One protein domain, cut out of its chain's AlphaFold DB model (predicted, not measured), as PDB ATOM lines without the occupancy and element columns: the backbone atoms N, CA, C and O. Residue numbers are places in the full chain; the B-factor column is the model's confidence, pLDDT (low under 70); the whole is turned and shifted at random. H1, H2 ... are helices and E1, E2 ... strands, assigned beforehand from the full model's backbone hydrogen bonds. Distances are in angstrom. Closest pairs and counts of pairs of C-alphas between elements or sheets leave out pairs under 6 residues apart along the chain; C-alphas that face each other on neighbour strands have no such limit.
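What this domain is: This is residues 96 to 241 of the 253 residues of an uncharacterized protein of candidate division WWE3 bacterium (UniProt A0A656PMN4). A twisted three-stranded sheet, E4 E3 E5, makes the middle; H1 joins its edge strand E4 to a separate hairpin, E1 and E2. H2 packs beside the other edge, E5, with H3 farther out, and H4 packs where E3 begins and E4 ends. The printed part has 146 residues with four named helices and five named strands, in the order H1 E1 E2 E3 E4 H2 H3 E5 H4; both sheets are antiparallel and the class is mixed. It is compact, with a radius of gyration of the C-alphas of 15.7 A, spanning 47 by 39 by 28 A.

How they stand to each other: H1, residues 96 to 107, has a tight link to E1, residues 110 to 115. E1 forms a hairpin with E2, residues 133 to 139; N 112 and O 137 are 2.9 A apart, within hydrogen-bond range. E2 is apart from E3, residues 150 to 159. E3 forms a hairpin with E4, residues 166 to 176, with N 154 and O 172 at 2.9 A; E4 bends by 71 degrees at residue 169. H1 lies over E4; their closest C-alphas, of Tyr 96 and Met 172, are 5.2 A apart. H2, residues 192 to 202, is on the opposite face, over none of the strands. H3, residues 204 to 211, is not on the sheet. E5, residues 223 to 229, is antiparallel to E3, with N 153 and O 226 at 2.9 A; its closest C-alpha to H2, Lys 226, is 5.0 A from that of Pro 192. E4, H2 H3, E5 form a split strand-helix-strand unit, two strands running the same way with E3 between, its crossover right-handed. H4, residues 232 to 239, is on the sheet; the C-alphas of Pro 175 and Leu 239 are 7.1 A apart. Every O i to N i+4 pair is within range in H1, H3 and H4, and 5 of 7 in H2.

Where its parts are: H1 begins at C-alpha 96 (142.050, 144.316, 112.345) and measures 16.0 A; E3 measures 28.0 A and E4 25.1 A. H4 ends at C-alpha 239 (136.618, 147.230, 97.778).

The domain as a whole: The farthest C-alphas, of Thr 144 and Gly 162, are 47.8 A apart. The printed part has no cut; links E1 to E2, E4 to H2 and H3 to E5 are long. Among residues with pLDDT under 70 are 208 to 222.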
ATOM      1  N   TYR A  96     140.818 144.531 113.103       89.75
ATOM      2  CA  TYR A  96     142.050 144.316 112.345       89.75
ATOM      3  C   TYR A  96     142.281 142.840 111.985       89.75
ATOM      4  O   TYR A  96     142.583 142.504 110.843       89.75
ATOM      5  N   GLY A  97     142.084 141.932 112.943       91.31
ATOM      6  CA  GLY A  97     142.200 140.495 112.709       91.31
ATOM      7  C   GLY A  97     141.219 139.980 111.661       91.31
ATOM      8  O   GLY A  97     141.572 139.126 110.860       91.31
ATOM      9  N   SER A  98     140.017 140.551 111.603       91.19
ATOM     10  CA  SER A  98     139.011 140.210 110.594       91.19
ATOM     11  C   SER A  98     139.468 140.577 109.182       91.19
ATOM     12  O   SER A  98     139.240 139.816 108.241       91.19
ATOM     13  N   GLN A  99     140.171 141.703 109.038       92.62
ATOM     14  CA  GLN A  99     140.795 142.107 107.777       92.62
ATOM     15  C   GLN A  99     141.902 141.134 107.375       92.62
ATOM     16  O   GLN A  99     141.937 140.665 106.239       92.62
ATOM     17  N   LEU A 100     142.777 140.781 108.316       94.25
ATOM     18  CA  LEU A 100     143.858 139.827 108.071       94.25
ATOM     19  C   LEU A 100     143.328 138.446 107.673       94.25
ATOM     20  O   LEU A 100     143.839 137.844 106.731       94.25
ATOM     21  N   GLU A 101     142.274 137.969 108.333       92.75
ATOM     22  CA  GLU A 101     141.639 136.698 107.990       92.75
ATOM     23  C   GLU A 101     140.975 136.730 106.621       92.75
ATOM     24  O   GLU A 101     141.081 135.757 105.873       92.75
ATOM     25  N   PHE A 102     140.342 137.845 106.251       92.94
ATOM     26  CA  PHE A 102     139.816 137.998 104.902       92.94
ATOM     27  C   PHE A 102     140.926 137.866 103.855       92.94
ATOM     28  O   PHE A 102     140.769 137.107 102.896       92.94
ATOM     29  N   LEU A 103     142.054 138.559 104.045       93.88
ATOM     30  CA  LEU A 103     143.196 138.490 103.127       93.88
ATOM     31  C   LEU A 103     143.805 137.081 103.102       93.88
ATOM     32  O   LEU A 103     144.149 136.569 102.036       93.88
ATOM     33  N   ARG A 104     143.894 136.412 104.255       93.25
ATOM     34  CA  ARG A 104     144.394 135.036 104.357       93.25
ATOM     35  C   ARG A 104     143.520 134.051 103.585       93.25
ATOM     36  O   ARG A 104     144.037 133.287 102.775       93.25
ATOM     37  N   ILE A 105     142.208 134.086 103.811       90.44
ATOM     38  CA  ILE A 105     141.249 133.143 103.220       90.44
ATOM     39  C   ILE A 105     141.091 133.376 101.714       90.44
ATOM     40  O   ILE A 105     141.087 132.415 100.949       90.44
ATOM     41  N   ASN A 106     140.968 134.633 101.282       90.19
ATOM     42  CA  ASN A 106     140.588 134.946  99.901       90.19
ATOM     43  C   ASN A 106     141.785 135.215  98.990       90.19
ATOM     44  O   ASN A 106     141.712 134.959  97.791       90.19
ATOM     45  N   LEU A 107     142.886 135.736  99.538       90.88
ATOM     46  CA  LEU A 107     144.053 136.141  98.752       90.88
ATOM     47  C   LEU A 107     145.294 135.285  99.031       90.88
ATOM     48  O   LEU A 107     146.289 135.418  98.320       90.88
ATOM     49  N   GLY A 108     145.246 134.385 100.019       90.06
ATOM     50  CA  GLY A 108     146.364 133.509 100.386       90.06
ATOM     51  C   GLY A 108     147.487 134.223 101.141       90.06
ATOM     52  O   GLY A 108     148.625 133.754 101.143       90.06
ATOM     53  N   TRP A 109     147.193 135.378 101.739       93.50
ATOM     54  CA  TRP A 109     148.152 136.125 102.551       93.50
ATOM     55  C   TRP A 109     148.434 135.405 103.870       93.50
ATOM     56  O   TRP A 109     147.667 134.551 104.300       93.50
ATOM     57  N   ASN A 110     149.523 135.765 104.538       93.69
ATOM     58  CA  ASN A 110     149.835 135.294 105.885       93.69
ATOM     59  C   ASN A 110     150.265 136.454 106.778       93.69
ATOM     60  O   ASN A 110     150.634 137.526 106.298       93.69
ATOM     61  N   TYR A 111     150.246 136.228 108.086       93.50
ATOM     62  CA  TYR A 111     150.749 137.181 109.062       93.50
ATOM     63  C   TYR A 111     151.474 136.462 110.201       93.50
ATOM     64  O   TYR A 111     151.192 135.302 110.502       93.50
ATOM     65  N   GLU A 112     152.422 137.159 110.819       94.06
ATOM     66  CA  GLU A 112     153.193 136.682 111.967       94.06
ATOM     67  C   GLU A 112     152.843 137.505 113.204       94.06
ATOM     68  O   GLU A 112     152.611 138.715 113.121       94.06
ATOM     69  N   THR A 113     152.826 136.843 114.358       94.25
ATOM     70  CA  THR A 113     152.548 137.466 115.650       94.25
ATOM     71  C   THR A 113     153.712 137.298 116.613       94.25
ATOM     72  O   THR A 113     154.304 136.223 116.678       94.25
ATOM     73  N   SER A 114     153.967 138.313 117.431       94.38
ATOM     74  CA  SER A 114     154.920 138.263 118.545       94.38
ATOM     75  C   SER A 114     154.306 138.885 119.799       94.38
ATOM     76  O   SER A 114     153.161 139.342 119.777       94.38
ATOM     77  N   VAL A 115     155.045 138.876 120.906       94.12
ATOM     78  CA  VAL A 115     154.650 139.590 122.124       94.12
ATOM     79  C   VAL A 115     154.507 141.076 121.798       94.12
ATOM     80  O   VAL A 115     155.379 141.671 121.163       94.12
ATOM     81  N   CYS A 116     153.390 141.663 122.210       90.62
ATOM     82  CA  CYS A 116     153.109 143.072 121.991       90.62
ATOM     83  C   CYS A 116     154.152 143.986 122.647       90.62
ATOM     84  O   CYS A 116     154.575 143.778 123.784       90.62
ATOM     85  N   GLY A 117     154.518 145.053 121.934       84.75
ATOM     86  CA  GLY A 117     155.242 146.177 122.520       84.75
ATOM     87  C   GLY A 117     154.361 146.988 123.476       84.75
ATOM     88  O   GLY A 117     153.130 146.889 123.466       84.75
ATOM     89  N   ASN A 118     154.999 147.829 124.293       80.38
ATOM     90  CA  ASN A 118     154.300 148.695 125.243       80.38
ATOM     91  C   ASN A 118     153.238 149.554 124.537       80.38
ATOM     92  O   ASN A 118     153.541 150.263 123.582       80.38
ATOM     93  N   GLY A 119     151.999 149.506 125.033       76.69
ATOM     94  CA  GLY A 119     150.891 150.322 124.521       76.69
ATOM     95  C   GLY A 119     150.160 149.764 123.294       76.69
ATOM     96  O   GLY A 119     149.254 150.432 122.804       76.69
ATOM     97  N   LEU A 120     150.507 148.561 122.814       83.56
ATOM     98  CA  LEU A 120     149.835 147.915 121.669       83.56
ATOM     99  C   LEU A 120     148.873 146.777 122.058       83.56
ATOM    100  O   LEU A 120     148.140 146.269 121.205       83.56
ATOM    101  N   ASN A 121     148.863 146.386 123.337       85.88
ATOM    102  CA  ASN A 121     148.026 145.302 123.857       85.88
ATOM    103  C   ASN A 121     146.542 145.552 123.577       85.88
ATOM    104  O   ASN A 121     146.016 146.623 123.880       85.88
ATOM    105  N   GLY A 122     145.865 144.546 123.020       81.94
ATOM    106  CA  GLY A 122     144.440 144.625 122.682       81.94
ATOM    107  C   GLY A 122     144.097 145.537 121.495       81.94
ATOM    108  O   GLY A 122     142.919 145.674 121.171       81.94
ATOM    109  N   VAL A 123     145.098 146.153 120.855       82.69
ATOM    110  CA  VAL A 123     144.913 147.106 119.751       82.69
ATOM    111  C   VAL A 123     145.487 146.569 118.435       82.69
ATOM    112  O   VAL A 123     144.833 146.674 117.399       82.69
ATOM    113  N   ALA A 124     146.677 145.962 118.468       88.56
ATOM    114  CA  ALA A 124     147.341 145.395 117.284       88.56
ATOM    115  C   ALA A 124     147.292 143.852 117.224       88.56
ATOM    116  O   ALA A 124     147.968 143.227 116.402       88.56
ATOM    117  N   ASN A 125     146.511 143.212 118.098       91.69
ATOM    118  CA  ASN A 125     146.303 141.766 118.096       91.69
ATOM    119  C   ASN A 125     145.293 141.343 117.023       91.69
ATOM    120  O   ASN A 125     144.329 142.050 116.738       91.69
ATOM    121  N   ALA A 126     145.476 140.145 116.468       92.31
ATOM    122  CA  ALA A 126     144.520 139.567 115.521       92.31
ATOM    123  C   ALA A 126     143.311 138.925 116.229       92.31
ATOM    124  O   ALA A 126     142.179 139.020 115.761       92.31
ATOM    125  N   VAL A 127     143.532 138.270 117.371       91.94
ATOM    126  CA  VAL A 127     142.506 137.462 118.053       91.94
ATOM    127  C   VAL A 127     142.139 138.096 119.387       91.94
ATOM    128  O   VAL A 127     143.030 138.404 120.179       91.94
ATOM    129  N   VAL A 128     140.842 138.253 119.669       88.56
ATOM    130  CA  VAL A 128     140.342 138.951 120.871       88.56
ATOM    131  C   VAL A 128     140.848 138.306 122.164       88.56
ATOM    132  O   VAL A 128     141.197 139.004 123.110       88.56
ATOM    133  N   ASN A 129     140.943 136.975 122.201       90.38
ATOM    134  CA  ASN A 129     141.390 136.228 123.380       90.38
ATOM    135  C   ASN A 129     142.921 136.154 123.547       90.38
ATOM    136  O   ASN A 129     143.394 135.512 124.483       90.38
ATOM    137  N   LYS A 130     143.696 136.787 122.656       91.75
ATOM    138  CA  LYS A 130     145.162 136.883 122.735       91.75
ATOM    139  C   LYS A 130     145.613 138.347 122.656       91.75
ATOM    140  O   LYS A 130     146.301 138.715 121.704       91.75
ATOM    141  N   PRO A 131     145.225 139.201 123.621       90.94
ATOM    142  CA  PRO A 131     145.529 140.631 123.573       90.94
ATOM    143  C   PRO A 131     147.029 140.949 123.651       90.94
ATOM    144  O   PRO A 131     147.429 141.991 123.143       90.94
ATOM    145  N   ASP A 132     147.847 140.051 124.211       92.69
ATOM    146  CA  ASP A 132     149.304 140.224 124.358       92.69
ATOM    147  C   ASP A 132     150.107 139.754 123.131       92.69
ATOM    148  O   ASP A 132     151.340 139.781 123.134       92.69
ATOM    149  N   SER A 133     149.424 139.288 122.076       95.06
ATOM    150  CA  SER A 133     150.040 138.802 120.841       95.06
ATOM    151  C   SER A 133     149.699 139.723 119.670       95.06
ATOM    152  O   SER A 133     148.599 139.669 119.114       95.06
ATOM    153  N   CYS A 134     150.650 140.574 119.298       93.94
ATOM    154  CA  CYS A 134     150.493 141.592 118.266       93.94
ATOM    155  C   CYS A 134     151.011 141.097 116.921       93.94
ATOM    156  O   CYS A 134     152.005 140.371 116.856       93.94
ATOM    157  N   VAL A 135     150.361 141.527 115.841       93.12
ATOM    158  CA  VAL A 135     150.840 141.266 114.482       93.12
ATOM    159  C   VAL A 135     152.091 142.102 114.221       93.12
ATOM    160  O   VAL A 135     152.070 143.321 114.370       93.12
ATOM    161  N   ILE A 136     153.179 141.438 113.832       89.38
ATOM    162  CA  ILE A 136     154.474 142.074 113.535       89.38
ATOM    163  C   ILE A 136     154.857 141.984 112.057       89.38
ATOM    164  O   ILE A 136     155.736 142.710 111.599       89.38
ATOM    165  N   GLY A 137     154.188 141.117 111.296       88.06
ATOM    166  CA  GLY A 137     154.471 140.902 109.884       88.06
ATOM    167  C   GLY A 137     153.211 140.546 109.112       88.06
ATOM    168  O   GLY A 137     152.385 139.777 109.588       88.06
ATOM    169  N   ILE A 138     153.086 141.101 107.907       90.56
ATOM    170  CA  ILE A 138     152.073 140.734 106.909       90.56
ATOM    171  C   ILE A 138     152.825 140.360 105.636       90.56
ATOM    172  O   ILE A 138     153.649 141.152 105.158       90.56
ATOM    173  N   TYR A 139     152.527 139.178 105.103       89.12
ATOM    174  CA  TYR A 139     153.209 138.553 103.980       89.12
ATOM    175  C   TYR A 139     152.215 138.243 102.866       89.12
ATOM    176  O   TYR A 139     151.321 137.409 103.013       89.12
ATOM    177  N   GLN A 140     152.408 138.905 101.734       88.56
ATOM    178  CA  GLN A 140     151.676 138.630 100.507       88.56
ATOM    179  C   GLN A 140     152.314 137.456  99.745       88.56
ATOM    180  O   GLN A 140     153.538 137.278  99.791       88.56
ATOM    181  N   PRO A 141     151.528 136.667  98.994       86.94
ATOM    182  CA  PRO A 141     152.077 135.754  98.002       86.94
ATOM    183  C   PRO A 141     152.951 136.509  96.996       86.94
ATOM    184  O   PRO A 141     152.689 137.667  96.670       86.94
ATOM    185  N   LYS A 142     153.973 135.843  96.448       83.50
ATOM    186  CA  LYS A 142     154.768 136.423  95.357       83.50
ATOM    187  C   LYS A 142     153.874 136.626  94.134       83.50
ATOM    188  O   LYS A 142     153.395 135.652  93.558       83.50
ATOM    189  N   ARG A 143     153.665 137.885  93.753       80.19
ATOM    190  CA  ARG A 143     152.878 138.309  92.590       80.19
ATOM    191  C   ARG A 143     153.524 139.542  91.972       80.19
ATOM    192  O   ARG A 143     154.199 140.299  92.669       80.19
ATOM    193  N   THR A 144     153.305 139.739  90.679       78.50
ATOM    194  CA  THR A 144     153.641 141.001  90.020       78.50
ATOM    195  C   THR A 144     152.569 142.013  90.388       78.50
ATOM    196  O   THR A 144     151.407 141.832  90.038       78.50
ATOM    197  N   VAL A 145     152.961 143.050  91.116       75.75
ATOM    198  CA  VAL A 145     152.089 144.172  91.463       75.75
ATOM    199  C   VAL A 145     152.385 145.327  90.518       75.75
ATOM    200  O   VAL A 145     153.547 145.634  90.251       75.75
ATOM    201  N   THR A 146     151.336 145.947  89.991       67.75
ATOM    202  CA  THR A 146     151.456 147.198  89.243       67.75
ATOM    203  C   THR A 146     151.171 148.344  90.208       67.75
ATOM    204  O   THR A 146     150.225 148.237  90.992       67.75
ATOM    205  N   PRO A 147     151.966 149.423  90.191       72.19
ATOM    206  CA  PRO A 147     151.671 150.599  90.997       72.19
ATOM    207  C   PRO A 147     150.275 151.175  90.719       72.19
ATOM    208  O   PRO A 147     149.749 151.041  89.614       72.19
ATOM    209  N   GLY A 148     149.685 151.814  91.731       77.75
ATOM    210  CA  GLY A 148     148.379 152.477  91.644       77.75
ATOM    211  C   GLY A 148     147.304 151.937  92.593       77.75
ATOM    212  O   GLY A 148     146.354 152.654  92.875       77.75
ATOM    213  N   ASN A 149     147.455 150.726  93.141       85.81
ATOM    214  CA  ASN A 149     146.519 150.171  94.126       85.81
ATOM    215  C   ASN A 149     147.254 149.720  95.385       85.81
ATOM    216  O   ASN A 149     148.191 148.916  95.318       85.81
ATOM    217  N   TYR A 150     146.808 150.210  96.542       86.44
ATOM    218  CA  TYR A 150     147.513 149.991  97.799       86.44
ATOM    219  C   TYR A 150     146.557 149.663  98.941       86.44
ATOM    220  O   TYR A 150     145.448 150.192  99.028       86.44
ATOM    221  N   LEU A 151     147.031 148.824  99.858       88.75
ATOM    222  CA  LEU A 151     146.545 148.788 101.227       88.75
ATOM    223  C   LEU A 151     147.526 149.502 102.131       88.75
ATOM    224  O   LEU A 151     148.714 149.186 102.155       88.75
ATOM    225  N   PHE A 152     147.009 150.406 102.939       86.25
ATOM    226  CA  PHE A 152     147.772 151.002 104.014       86.25
ATOM    227  C   PHE A 152     147.396 150.354 105.327       86.25
ATOM    228  O   PHE A 152     146.222 150.280 105.680       86.25
ATOM    229  N   LEU A 153     148.404 149.940 106.079       88.38
ATOM    230  CA  LEU A 153     148.259 149.681 107.500       88.38
ATOM    231  C   LEU A 153     148.446 151.001 108.235       88.38
ATOM    232  O   LEU A 153     149.520 151.588 108.118       88.38
ATOM    233  N   ALA A 154     147.461 151.439 109.013       82.94
ATOM    234  CA  ALA A 154     147.635 152.575 109.912       82.94
ATOM    235  C   ALA A 154     147.307 152.249 111.362       82.94
ATOM    236  O   ALA A 154     146.477 151.384 111.659       82.94
ATOM    237  N   ASN A 155     147.956 153.005 112.244       82.00
ATOM    238  CA  ASN A 155     147.632 153.090 113.656       82.00
ATOM    239  C   ASN A 155     146.865 154.385 113.943       82.00
ATOM    240  O   ASN A 155     147.226 155.462 113.474       82.00
ATOM    241  N   PHE A 156     145.809 154.273 114.731       77.69
ATOM    242  CA  PHE A 156     144.933 155.370 115.097       77.69
ATOM    243  C   PHE A 156     145.149 155.712 116.564       77.69
ATOM    244  O   PHE A 156     145.140 154.834 117.431       77.69
ATOM    245  N   TYR A 157     145.284 157.004 116.844       73.38
ATOM    246  CA  TYR A 157     145.550 157.508 118.183       73.38
ATOM    247  C   TYR A 157     144.440 158.434 118.653       73.38
ATOM    248  O   TYR A 157     143.835 159.158 117.869       73.38
ATOM    249  N   LYS A 158     144.217 158.446 119.965       72.25
ATOM    250  CA  LYS A 158     143.387 159.444 120.641       72.25
ATOM    251  C   LYS A 158     144.251 160.226 121.616       72.25
ATOM    252  O   LYS A 158     145.053 159.626 122.335       72.25
ATOM    253  N   PHE A 159     144.086 161.541 121.666       67.56
ATOM    254  CA  PHE A 159     144.669 162.337 122.740       67.56
ATOM    255  C   PHE A 159     143.876 162.147 124.030       67.56
ATOM    256  O   PHE A 159     142.644 162.054 124.025       67.56
ATOM    257  N   ALA A 160     144.578 162.097 125.160       70.06
ATOM    258  CA  ALA A 160     143.913 162.238 126.446       70.06
ATOM    259  C   ALA A 160     143.363 163.670 126.574       70.06
ATOM    260  O   ALA A 160     144.040 164.640 126.239       70.06
ATOM    261  N   LYS A 161     142.126 163.814 127.065       68.94
ATOM    262  CA  LYS A 161     141.462 165.120 127.186       68.94
ATOM    263  C   LYS A 161     142.332 166.097 127.991       68.94
ATOM    264  O   LYS A 161     142.628 165.834 129.153       68.94
ATOM    265  N   GLY A 162     142.699 167.224 127.377       70.25
ATOM    266  CA  GLY A 162     143.541 168.251 128.002       70.25
ATOM    267  C   GLY A 162     145.027 167.889 128.111       70.25
ATOM    268  O   GLY A 162     145.729 168.483 128.926       70.25
ATOM    269  N   SER A 163     145.510 166.915 127.334       73.06
ATOM    270  CA  SER A 163     146.902 166.463 127.326       73.06
ATOM    271  C   SER A 163     147.445 166.354 125.902       73.06
ATOM    272  O   SER A 163     146.719 166.006 124.977       73.06
ATOM    273  N   ASN A 164     148.753 166.565 125.753       69.88
ATOM    274  CA  ASN A 164     149.481 166.338 124.499       69.88
ATOM    275  C   ASN A 164     149.965 164.882 124.355       69.88
ATOM    276  O   ASN A 164     150.750 164.572 123.462       69.88
ATOM    277  N   VAL A 165     149.543 163.987 125.253       74.81
ATOM    278  CA  VAL A 165     149.870 162.557 125.206       74.81
ATOM    279  C   VAL A 165     148.784 161.817 124.432       74.81
ATOM    280  O   VAL A 165     147.604 161.876 124.796       74.81
ATOM    281  N   SER A 166     149.185 161.105 123.380       73.94
ATOM    282  CA  SER A 166     148.306 160.258 122.577       73.94
ATOM    283  C   SER A 166     148.426 158.780 122.968       73.94
ATOM    284  O   SER A 166     149.422 158.335 123.541       73.94
ATOM    285  N   THR A 167     147.378 157.999 122.716       75.69
ATOM    286  CA  THR A 167     147.354 156.548 122.951       75.69
ATOM    287  C   THR A 167     146.723 155.849 121.758       75.69
ATOM    288  O   THR A 167     145.665 156.277 121.290       75.69
ATOM    289  N   SER A 168     147.360 154.779 121.280       78.88
ATOM    290  CA  SER A 168     146.832 153.924 120.215       78.88
ATOM    291  C   SER A 168     145.491 153.325 120.634       78.88
ATOM    292  O   SER A 168     145.345 152.855 121.765       78.88
ATOM    293  N   TYR A 169     144.507 153.325 119.740       76.81
ATOM    294  CA  TYR A 169     143.206 152.703 120.000       76.81
ATOM    295  C   TYR A 169     142.735 151.759 118.894       76.81
ATOM    296  O   TYR A 169     141.860 150.937 119.163       76.81
ATOM    297  N   ALA A 170     143.292 151.837 117.682       77.94
ATOM    298  CA  ALA A 170     142.967 150.904 116.605       77.94
ATOM    299  C   ALA A 170     144.123 150.735 115.614       77.94
ATOM    300  O   ALA A 170     144.839 151.687 115.317       77.94
ATOM    301  N   TYR A 171     144.256 149.527 115.066       85.19
ATOM    302  CA  TYR A 171     145.021 149.242 113.850       85.19
ATOM    303  C   TYR A 171     144.039 148.836 112.760       85.19
ATOM    304  O   TYR A 171     143.099 148.092 113.037       85.19
ATOM    305  N   MET A 172     144.222 149.327 111.537       86.25
ATOM    306  CA  MET A 172     143.340 148.984 110.419       86.25
ATOM    307  C   MET A 172     144.106 148.990 109.100       86.25
ATOM    308  O   MET A 172     145.019 149.792 108.898       86.25
ATOM    309  N   LEU A 173     143.696 148.105 108.197       89.69
ATOM    310  CA  LEU A 173     144.037 148.161 106.783       89.69
ATOM    311  C   LEU A 173     142.964 148.952 106.041       89.69
ATOM    312  O   LEU A 173     141.777 148.697 106.232       89.69
ATOM    313  N   TYR A 174     143.357 149.871 105.173       85.38
ATOM    314  CA  TYR A 174     142.413 150.582 104.317       85.38
ATOM    315  C   TYR A 174     142.901 150.602 102.869       85.38
ATOM    316  O   TYR A 174     144.108 150.708 102.622       85.38
ATOM    317  N   PRO A 175     141.976 150.469 101.906       87.19
ATOM    318  CA  PRO A 175     142.284 150.618 100.499       87.19
ATOM    319  C   PRO A 175     142.529 152.091 100.177       87.19
ATOM    320  O   PRO A 175     141.834 152.973 100.682       87.19
ATOM    321  N   TYR A 176     143.510 152.338  99.316       81.50
ATOM    322  CA  TYR A 176     143.832 153.660  98.798       81.50
ATOM    323  C   TYR A 176     144.261 153.565  97.330       81.50
ATOM    324  O   TYR A 176     145.100 152.725  96.975       81.50
ATOM    325  N   ASN A 177     143.691 154.433  96.497       78.56
ATOM    326  CA  ASN A 177     144.088 154.642  95.110       78.56
ATOM    327  C   ASN A 177     143.954 156.138  94.807       78.56
ATOM    328  O   ASN A 177     142.870 156.640  94.538       78.56
ATOM    329  N   GLY A 178     145.068 156.866  94.869       70.94
ATOM    330  CA  GLY A 178     145.027 158.313  94.715       70.94
ATOM    331  C   GLY A 178     146.349 158.924  94.262       70.94
ATOM    332  O   GLY A 178     147.408 158.310  94.417       70.94
ATOM    333  N   PRO A 179     146.297 160.165  93.747       66.69
ATOM    334  CA  PRO A 179     147.404 160.811  93.040       66.69
ATOM    335  C   PRO A 179     148.576 161.208  93.944       66.69
ATOM    336  O   PRO A 179     149.644 161.544  93.445       66.69
ATOM    337  N   PHE A 180     148.396 161.192  95.268       70.25
ATOM    338  CA  PHE A 180     149.450 161.568  96.216       70.25
ATOM    339  C   PHE A 180     150.530 160.503  96.405       70.25
ATOM    340  O   PHE A 180     151.578 160.800  96.978       70.25
ATOM    341  N   ILE A 181     150.279 159.269  95.968       73.56
ATOM    342  CA  ILE A 181     151.322 158.253  95.905       73.56
ATOM    343  C   ILE A 181     151.879 158.286  94.503       73.56
ATOM    344  O   ILE A 181     151.137 158.062  93.551       73.56
ATOM    345  N   ASP A 182     153.181 158.530  94.403       72.44
ATOM    346  CA  ASP A 182     153.890 158.426  93.140       72.44
ATOM    347  C   ASP A 182     153.763 156.983  92.608       72.44
ATOM    348  O   ASP A 182     154.280 156.047  93.242       72.44
ATOM    349  N   PRO A 183     153.042 156.773  91.488       70.19
ATOM    350  CA  PRO A 183     152.892 155.454  90.898       70.19
ATOM    351  C   PRO A 183     154.201 154.969  90.260       70.19
ATOM    352  O   PRO A 183     154.359 153.774  90.048       70.19
ATOM    353  N   ASP A 184     155.172 155.836  89.985       73.56
ATOM    354  CA  ASP A 184     156.450 155.414  89.410       73.56
ATOM    355  C   ASP A 184     157.410 154.869  90.482       73.56
ATOM    356  O   ASP A 184     158.376 154.159  90.178       73.56
ATOM    357  N   VAL A 185     157.125 155.126  91.763       75.19
ATOM    358  CA  VAL A 185     157.893 154.578  92.882       75.19
ATOM    359  C   VAL A 185     157.522 153.112  93.103       75.19
ATOM    360  O   VAL A 185     156.372 152.748  93.358       75.19
ATOM    361  N   ASN A 186     158.528 152.233  93.073       74.44
ATOM    362  CA  ASN A 186     158.332 150.836  93.436       74.44
ATOM    363  C   ASN A 186     158.248 150.671  94.964       74.44
ATOM    364  O   ASN A 186     159.231 150.369  95.638       74.44
ATOM    365  N   TRP A 187     157.048 150.815  95.517       74.75
ATOM    366  CA  TRP A 187     156.799 150.704  96.957       74.75
ATOM    367  C   TRP A 187     157.130 149.330  97.553       74.75
ATOM    368  O   TRP A 187     157.354 149.229  98.757       74.75
ATOM    369  N   SER A 188     157.229 148.270  96.739       69.25
ATOM    370  CA  SER A 188     157.528 146.927  97.249       69.25
ATOM    371  C   SER A 188     158.969 146.757  97.733       69.25
ATOM    372  O   SER A 188     159.265 145.759  98.387       69.25
ATOM    373  N   VAL A 189     159.884 147.665  97.365       69.25
ATOM    374  CA  VAL A 189     161.303 147.577  97.760       69.25
ATOM    375  C   VAL A 189     161.631 148.361  99.029       69.25
ATOM    376  O   VAL A 189     162.723 148.196  99.573       69.25
ATOM    377  N   TYR A 190     160.709 149.193  99.518       65.94
ATOM    378  CA  TYR A 190     160.936 149.994 100.716       65.94
ATOM    379  C   TYR A 190     160.656 149.194 101.987       65.94
ATOM    380  O   TYR A 190     159.722 148.394 102.072       65.94
ATOM    381  N   ASN A 191     161.487 149.428 103.001       65.81
ATOM    382  CA  ASN A 191     161.260 148.901 104.338       65.81
ATOM    383  C   ASN A 191     159.998 149.564 104.929       65.81
ATOM    384  O   ASN A 191     159.861 150.782 104.802       65.81
ATOM    385  N   PRO A 192     159.103 148.820 105.606       59.88
ATOM    386  CA  PRO A 192     157.983 149.396 106.351       59.88
ATOM    387  C   PRO A 192     158.348 150.603 107.232       59.88
ATOM    388  O   PRO A 192     157.588 151.560 107.274       59.88
ATOM    389  N   THR A 193     159.528 150.629 107.864       63.03
ATOM    390  CA  THR A 193     159.964 151.779 108.683       63.03
ATOM    391  C   THR A 193     160.144 153.068 107.867       63.03
ATOM    392  O   THR A 193     159.881 154.155 108.371       63.03
ATOM    393  N   SER A 194     160.524 152.962 106.590       71.38
ATOM    394  CA  SER A 194     160.716 154.110 105.692       71.38
ATOM    395  C   SER A 194     159.398 154.760 105.255       71.38
ATOM    396  O   SER A 194     159.399 155.896 104.791       71.38
ATOM    397  N   VAL A 195     158.266 154.061 105.410       75.69
ATOM    398  CA  VAL A 195     156.934 154.609 105.109       75.69
ATOM    399  C   VAL A 195     156.600 155.760 106.054       75.69
ATOM    400  O   VAL A 195     156.108 156.794 105.608       75.69
ATOM    401  N   TRP A 196     156.899 155.584 107.343       73.44
ATOM    402  CA  TRP A 196     156.635 156.591 108.367       73.44
ATOM    403  C   TRP A 196     157.429 157.877 108.110       73.44
ATOM    404  O   TRP A 196     156.868 158.973 108.108       73.44
ATOM    405  N   GLU A 197     158.726 157.732 107.824       74.88
ATOM    406  CA  GLU A 197     159.615 158.852 107.498       74.88
ATOM    407  C   GLU A 197     159.104 159.612 106.268       74.88
ATOM    408  O   GLU A 197     158.918 160.828 106.324       74.88
ATOM    409  N   TRP A 198     158.763 158.893 105.193       78.50
ATOM    410  CA  TRP A 198     158.241 159.499 103.968       78.50
ATOM    411  C   TRP A 198     156.934 160.263 104.197       78.50
ATOM    412  O   TRP A 198     156.789 161.398 103.738       78.50
ATOM    413  N   VAL A 199     155.982 159.679 104.927       75.75
ATOM    414  CA  VAL A 199     154.700 160.325 105.243       75.75
ATOM    415  C   VAL A 199     154.903 161.629 106.007       75.75
ATOM    416  O   VAL A 199     154.218 162.621 105.731       75.75
ATOM    417  N   HIS A 200     155.832 161.627 106.962       74.25
ATOM    418  CA  HIS A 200     156.132 162.803 107.762       74.25
ATOM    419  C   HIS A 200     156.797 163.898 106.920       74.25
ATOM    420  O   HIS A 200     156.344 165.044 106.934       74.25
ATOM    421  N   GLU A 201     157.825 163.545 106.144       77.88
ATOM    422  CA  GLU A 201     158.581 164.487 105.311       77.88
ATOM    423  C   GLU A 201     157.730 165.103 104.196       77.88
ATOM    424  O   GLU A 201     157.775 166.314 103.965       77.88
ATOM    425  N   THR A 202     156.909 164.293 103.526       72.38
ATOM    426  CA  THR A 202     156.042 164.757 102.429       72.38
ATOM    427  C   THR A 202     154.769 165.436 102.903       72.38
ATOM    428  O   THR A 202     154.033 165.998 102.087       72.38
ATOM    429  N   LYS A 203     154.481 165.376 104.210       73.12
ATOM    430  CA  LYS A 203     153.204 165.806 104.783       73.12
ATOM    431  C   LYS A 203     152.007 165.130 104.104       73.12
ATOM    432  O   LYS A 203     150.913 165.684 104.134       73.12
ATOM    433  N   PHE A 204     152.188 163.939 103.517       73.94
ATOM    434  CA  PHE A 204     151.158 163.211 102.762       73.94
ATOM    435  C   PHE A 204     149.824 163.188 103.512       73.94
ATOM    436  O   PHE A 204     148.797 163.641 103.017       73.94
ATOM    437  N   MET A 205     149.884 162.764 104.771       72.38
ATOM    438  CA  MET A 205     148.740 162.657 105.665       72.38
ATOM    439  C   MET A 205     148.064 163.999 105.975       72.38
ATOM    440  O   MET A 205     146.852 164.052 106.158       72.38
ATOM    441  N   GLN A 206     148.832 165.091 106.009       70.94
ATOM    442  CA  GLN A 206     148.309 166.445 106.209       70.94
ATOM    443  C   GLN A 206     147.666 166.977 104.926       70.94
ATOM    444  O   GLN A 206     146.631 167.628 105.003       70.94
ATOM    445  N   ASN A 207     148.240 166.676 103.758       71.00
ATOM    446  CA  ASN A 207     147.679 167.057 102.461       71.00
ATOM    447  C   ASN A 207     146.346 166.345 102.220       71.00
ATOM    448  O   ASN A 207     145.360 167.003 101.895       71.00
ATOM    449  N   VAL A 208     146.296 165.033 102.486       68.12
ATOM    450  CA  VAL A 208     145.054 164.249 102.456       68.12
ATOM    451  C   VAL A 208     144.043 164.824 103.442       68.12
ATOM    452  O   VAL A 208     142.889 165.025 103.112       68.12
ATOM    453  N   ALA A 209     144.434 165.164 104.661       65.38
ATOM    454  CA  ALA A 209     143.467 165.729 105.589       65.38
ATOM    455  C   ALA A 209     142.993 167.149 105.192       65.38
ATOM    456  O   ALA A 209     141.807 167.452 105.319       65.38
ATOM    457  N   SER A 210     143.870 167.991 104.631       64.94
ATOM    458  CA  SER A 210     143.528 169.337 104.150       64.94
ATOM    459  C   SER A 210     142.599 169.324 102.938       64.94
ATOM    460  O   SER A 210     141.674 170.134 102.887       64.94
ATOM    461  N   GLU A 211     142.835 168.456 101.952       66.31
ATOM    462  CA  GLU A 211     141.986 168.365 100.755       66.31
ATOM    463  C   GLU A 211     140.560 167.918 101.111       66.31
ATOM    464  O   GLU A 211     139.594 168.358 100.492       66.31
ATOM    465  N   TYR A 212     140.419 167.118 102.168       58.31
ATOM    466  CA  TYR A 212     139.144 166.547 102.598       58.31
ATOM    467  C   TYR A 212     138.504 167.315 103.769       58.31
ATOM    468  O   TYR A 212     137.549 166.834 104.380       58.31
ATOM    469  N   GLY A 213     139.001 168.520 104.082       54.69
ATOM    470  CA  GLY A 213     138.405 169.419 105.077       54.69
ATOM    471  C   GLY A 213     138.470 168.918 106.526       54.69
ATOM    472  O   GLY A 213     137.671 169.354 107.357       54.69
ATOM    473  N   LEU A 214     139.394 168.007 106.841       55.44
ATOM    474  CA  LEU A 214     139.622 167.531 108.203       55.44
ATOM    475  C   LEU A 214     140.384 168.612 108.992       55.44
ATOM    476  O   LEU A 214     141.543 168.917 108.706       55.44
ATOM    477  N   ASN A 215     139.726 169.212 109.987       51.06
ATOM    478  CA  ASN A 215     140.309 170.252 110.835       51.06
ATOM    479  C   ASN A 215     141.083 169.639 112.010       51.06
ATOM    480  O   ASN A 215     140.508 169.241 113.020       51.06
ATOM    481  N   PHE A 216     142.408 169.629 111.907       47.38
ATOM    482  CA  PHE A 216     143.304 169.413 113.047       47.38
ATOM    483  C   PHE A 216     143.185 170.561 114.055       47.38
ATOM    484  O   PHE A 216     143.008 171.704 113.618       47.38
ATOM    485  N   PRO A 217     143.365 170.327 115.375       49.56
ATOM    486  CA  PRO A 217     144.079 169.202 116.008       49.56
ATOM    487  C   PRO A 217     143.223 168.171 116.775       49.56
ATOM    488  O   PRO A 217     143.797 167.311 117.442       49.56
ATOM    489  N   ASP A 218     141.891 168.234 116.711       47.34
ATOM    490  CA  ASP A 218     141.030 167.402 117.573       47.34
ATOM    491  C   ASP A 218     140.896 165.939 117.100       47.34
ATOM    492  O   ASP A 218     140.686 165.051 117.927       47.34
ATOM    493  N   ASP A 219     141.135 165.675 115.810       51.59
ATOM    494  CA  ASP A 219     141.171 164.339 115.207       51.59
ATOM    495  C   ASP A 219     142.535 164.113 114.539       51.59
ATOM    496  O   ASP A 219     142.845 164.696 113.497       51.59
ATOM    497  N   LEU A 220     143.393 163.290 115.152       52.47
ATOM    498  CA  LEU A 220     144.660 162.929 114.524       52.47
ATOM    499  C   LEU A 220     144.398 162.043 113.304       52.47
ATOM    500  O   LEU A 220     143.678 161.046 113.406       52.47
ATOM    501  N   PRO A 221     145.033 162.342 112.168       59.78
ATOM    502  CA  PRO A 221     144.991 161.506 111.005       59.78
ATOM    503  C   PRO A 221     145.741 160.213 111.364       59.78
ATOM    504  O   PRO A 221     146.677 160.236 112.176       59.78
ATOM    505  N   PRO A 222     145.334 159.071 110.807       67.56
ATOM    506  CA  PRO A 222     145.970 157.805 111.137       67.56
ATOM    507  C   PRO A 222     147.443 157.839 110.750       67.56
ATOM    508  O   PRO A 222     147.806 158.457 109.758       67.56
ATOM    509  N   ASP A 223     148.290 157.162 111.505       75.12
ATOM    510  CA  ASP A 223     149.713 157.069 111.205       75.12
ATOM    511  C   ASP A 223     149.958 155.849 110.311       75.12
ATOM    512  O   ASP A 223     149.853 154.715 110.798       75.12
ATOM    513  N   PRO A 224     150.192 156.027 108.999       77.25
ATOM    514  CA  PRO A 224     150.479 154.924 108.096       77.25
ATOM    515  C   PRO A 224     151.821 154.283 108.455       77.25
ATOM    516  O   PRO A 224     152.887 154.883 108.363       77.25
ATOM    517  N   LEU A 225     151.756 153.011 108.825       80.94
ATOM    518  CA  LEU A 225     152.896 152.204 109.241       80.94
ATOM    519  C   LEU A 225     153.473 151.372 108.099       80.94
ATOM    520  O   LEU A 225     154.637 150.986 108.133       80.94
ATOM    521  N   LYS A 226     152.643 151.011 107.117       83.62
ATOM    522  CA  LYS A 226     153.066 150.186 105.984       83.62
ATOM    523  C   LYS A 226     152.182 150.441 104.776       83.62
ATOM    524  O   LYS A 226     150.961 150.431 104.901       83.62
ATOM    525  N   ILE A 227     152.807 150.579 103.610       84.44
ATOM    526  CA  ILE A 227     152.141 150.561 102.305       84.44
ATOM    527  C   ILE A 227     152.345 149.174 101.714       84.44
ATOM    528  O   ILE A 227     153.467 148.663 101.676       84.44
ATOM    529  N   ILE A 228     151.259 148.542 101.292       87.31
ATOM    530  CA  ILE A 228     151.261 147.194 100.742       87.31
ATOM    531  C   ILE A 228     150.648 147.276  99.343       87.31
ATOM    532  O   ILE A 228     149.439 147.476  99.229       87.31
ATOM    533  N   PRO A 229     151.455 147.182  98.274       87.81
ATOM    534  CA  PRO A 229     150.924 147.183  96.921       87.81
ATOM    535  C   PRO A 229     150.114 145.909  96.679       87.81
ATOM    536  O   PRO A 229     150.518 144.819  97.095       87.81
ATOM    537  N   VAL A 230     148.990 146.049  95.985       88.44
ATOM    538  CA  VAL A 230     148.086 144.942  95.651       88.44
ATOM    539  C   VAL A 230     147.775 144.945  94.159       88.44
ATOM    540  O   VAL A 230     147.900 145.976  93.492       88.44
ATOM    541  N   THR A 231     147.384 143.799  93.602       88.88
ATOM    542  CA  THR A 231     146.926 143.771  92.203       88.88
ATOM    543  C   THR A 231     145.564 144.458  92.060       88.88
ATOM    544  O   THR A 231     144.843 144.656  93.040       88.88
ATOM    545  N   ALA A 232     145.180 144.818  90.833       87.38
ATOM    546  CA  ALA A 232     143.876 145.431  90.574       87.38
ATOM    547  C   ALA A 232     142.708 144.501  90.961       87.38
ATOM    548  O   ALA A 232     141.677 144.960  91.460       87.38
ATOM    549  N   GLU A 233     142.876 143.191  90.775       89.31
ATOM    550  CA  GLU A 233     141.889 142.172  91.142       89.31
ATOM    551  C   GLU A 233     141.759 142.051  92.663       89.31
ATOM    552  O   GLU A 233     140.644 142.024  93.185       89.31
ATOM    553  N   GLU A 234     142.887 142.024  93.381       91.31
ATOM    554  CA  GLU A 234     142.902 142.024  94.848       91.31
ATOM    555  C   GLU A 234     142.230 143.283  95.394       91.31
ATOM    556  O   GLU A 234     141.355 143.192  96.255       91.31
ATOM    557  N   TYR A 235     142.594 144.447  94.852       90.25
ATOM    558  CA  TYR A 235     142.028 145.731  95.242       90.25
ATOM    559  C   TYR A 235     140.512 145.772  95.030       90.25
ATOM    560  O   TYR A 235     139.768 146.145  95.934       90.25
ATOM    561  N   SER A 236     140.038 145.301  93.874       88.88
ATOM    562  CA  SER A 236     138.606 145.224  93.566       88.88
ATOM    563  C   SER A 236     137.863 144.292  94.526       88.88
ATOM    564  O   SER A 236     136.770 144.617  94.992       88.88
ATOM    565  N   LEU A 237     138.462 143.147  94.872       89.69
ATOM    566  CA  LEU A 237     137.885 142.227  95.850       89.69
ATOM    567  C   LEU A 237     137.814 142.859  97.245       89.69
ATOM    568  O   LEU A 237     136.817 142.697  97.944       89.69
ATOM    569  N   ILE A 238     138.842 143.603  97.645       90.31
ATOM    570  CA  ILE A 238     138.865 144.316  98.924       90.31
ATOM    571  C   ILE A 238     137.785 145.406  98.963       90.31
ATOM    572  O   ILE A 238     137.020 145.473  99.926       90.31
ATOM    573  N   LEU A 239     137.656 146.200  97.896       87.50
ATOM    574  CA  LEU A 239     136.618 147.230  97.778       87.50
ATOM    575  C   LEU A 239     135.193 146.664  97.794       87.50
ATOM    576  O   LEU A 239     134.266 147.361  98.205       87.50
ATOM    577  N   SER A 240     135.002 145.400  97.401       85.25
ATOM    578  CA  SER A 240     133.697 144.728  97.487       85.25
ATOM    579  C   SER A 240     133.225 144.477  98.927       85.25
ATOM    580  O   SER A 240     132.081 144.076  99.144       85.25
ATOM    581  N   ARG A 241     134.092 144.714  99.919       85.44
ATOM    582  CA  ARG A 241     133.849 144.446 101.335       85.44
ATOM    583  C   ARG A 241     134.063 145.688 102.213       85.44
ATOM    584  O   ARG A 241     134.921 145.682 103.100       85.44
TER     585      ARG A 241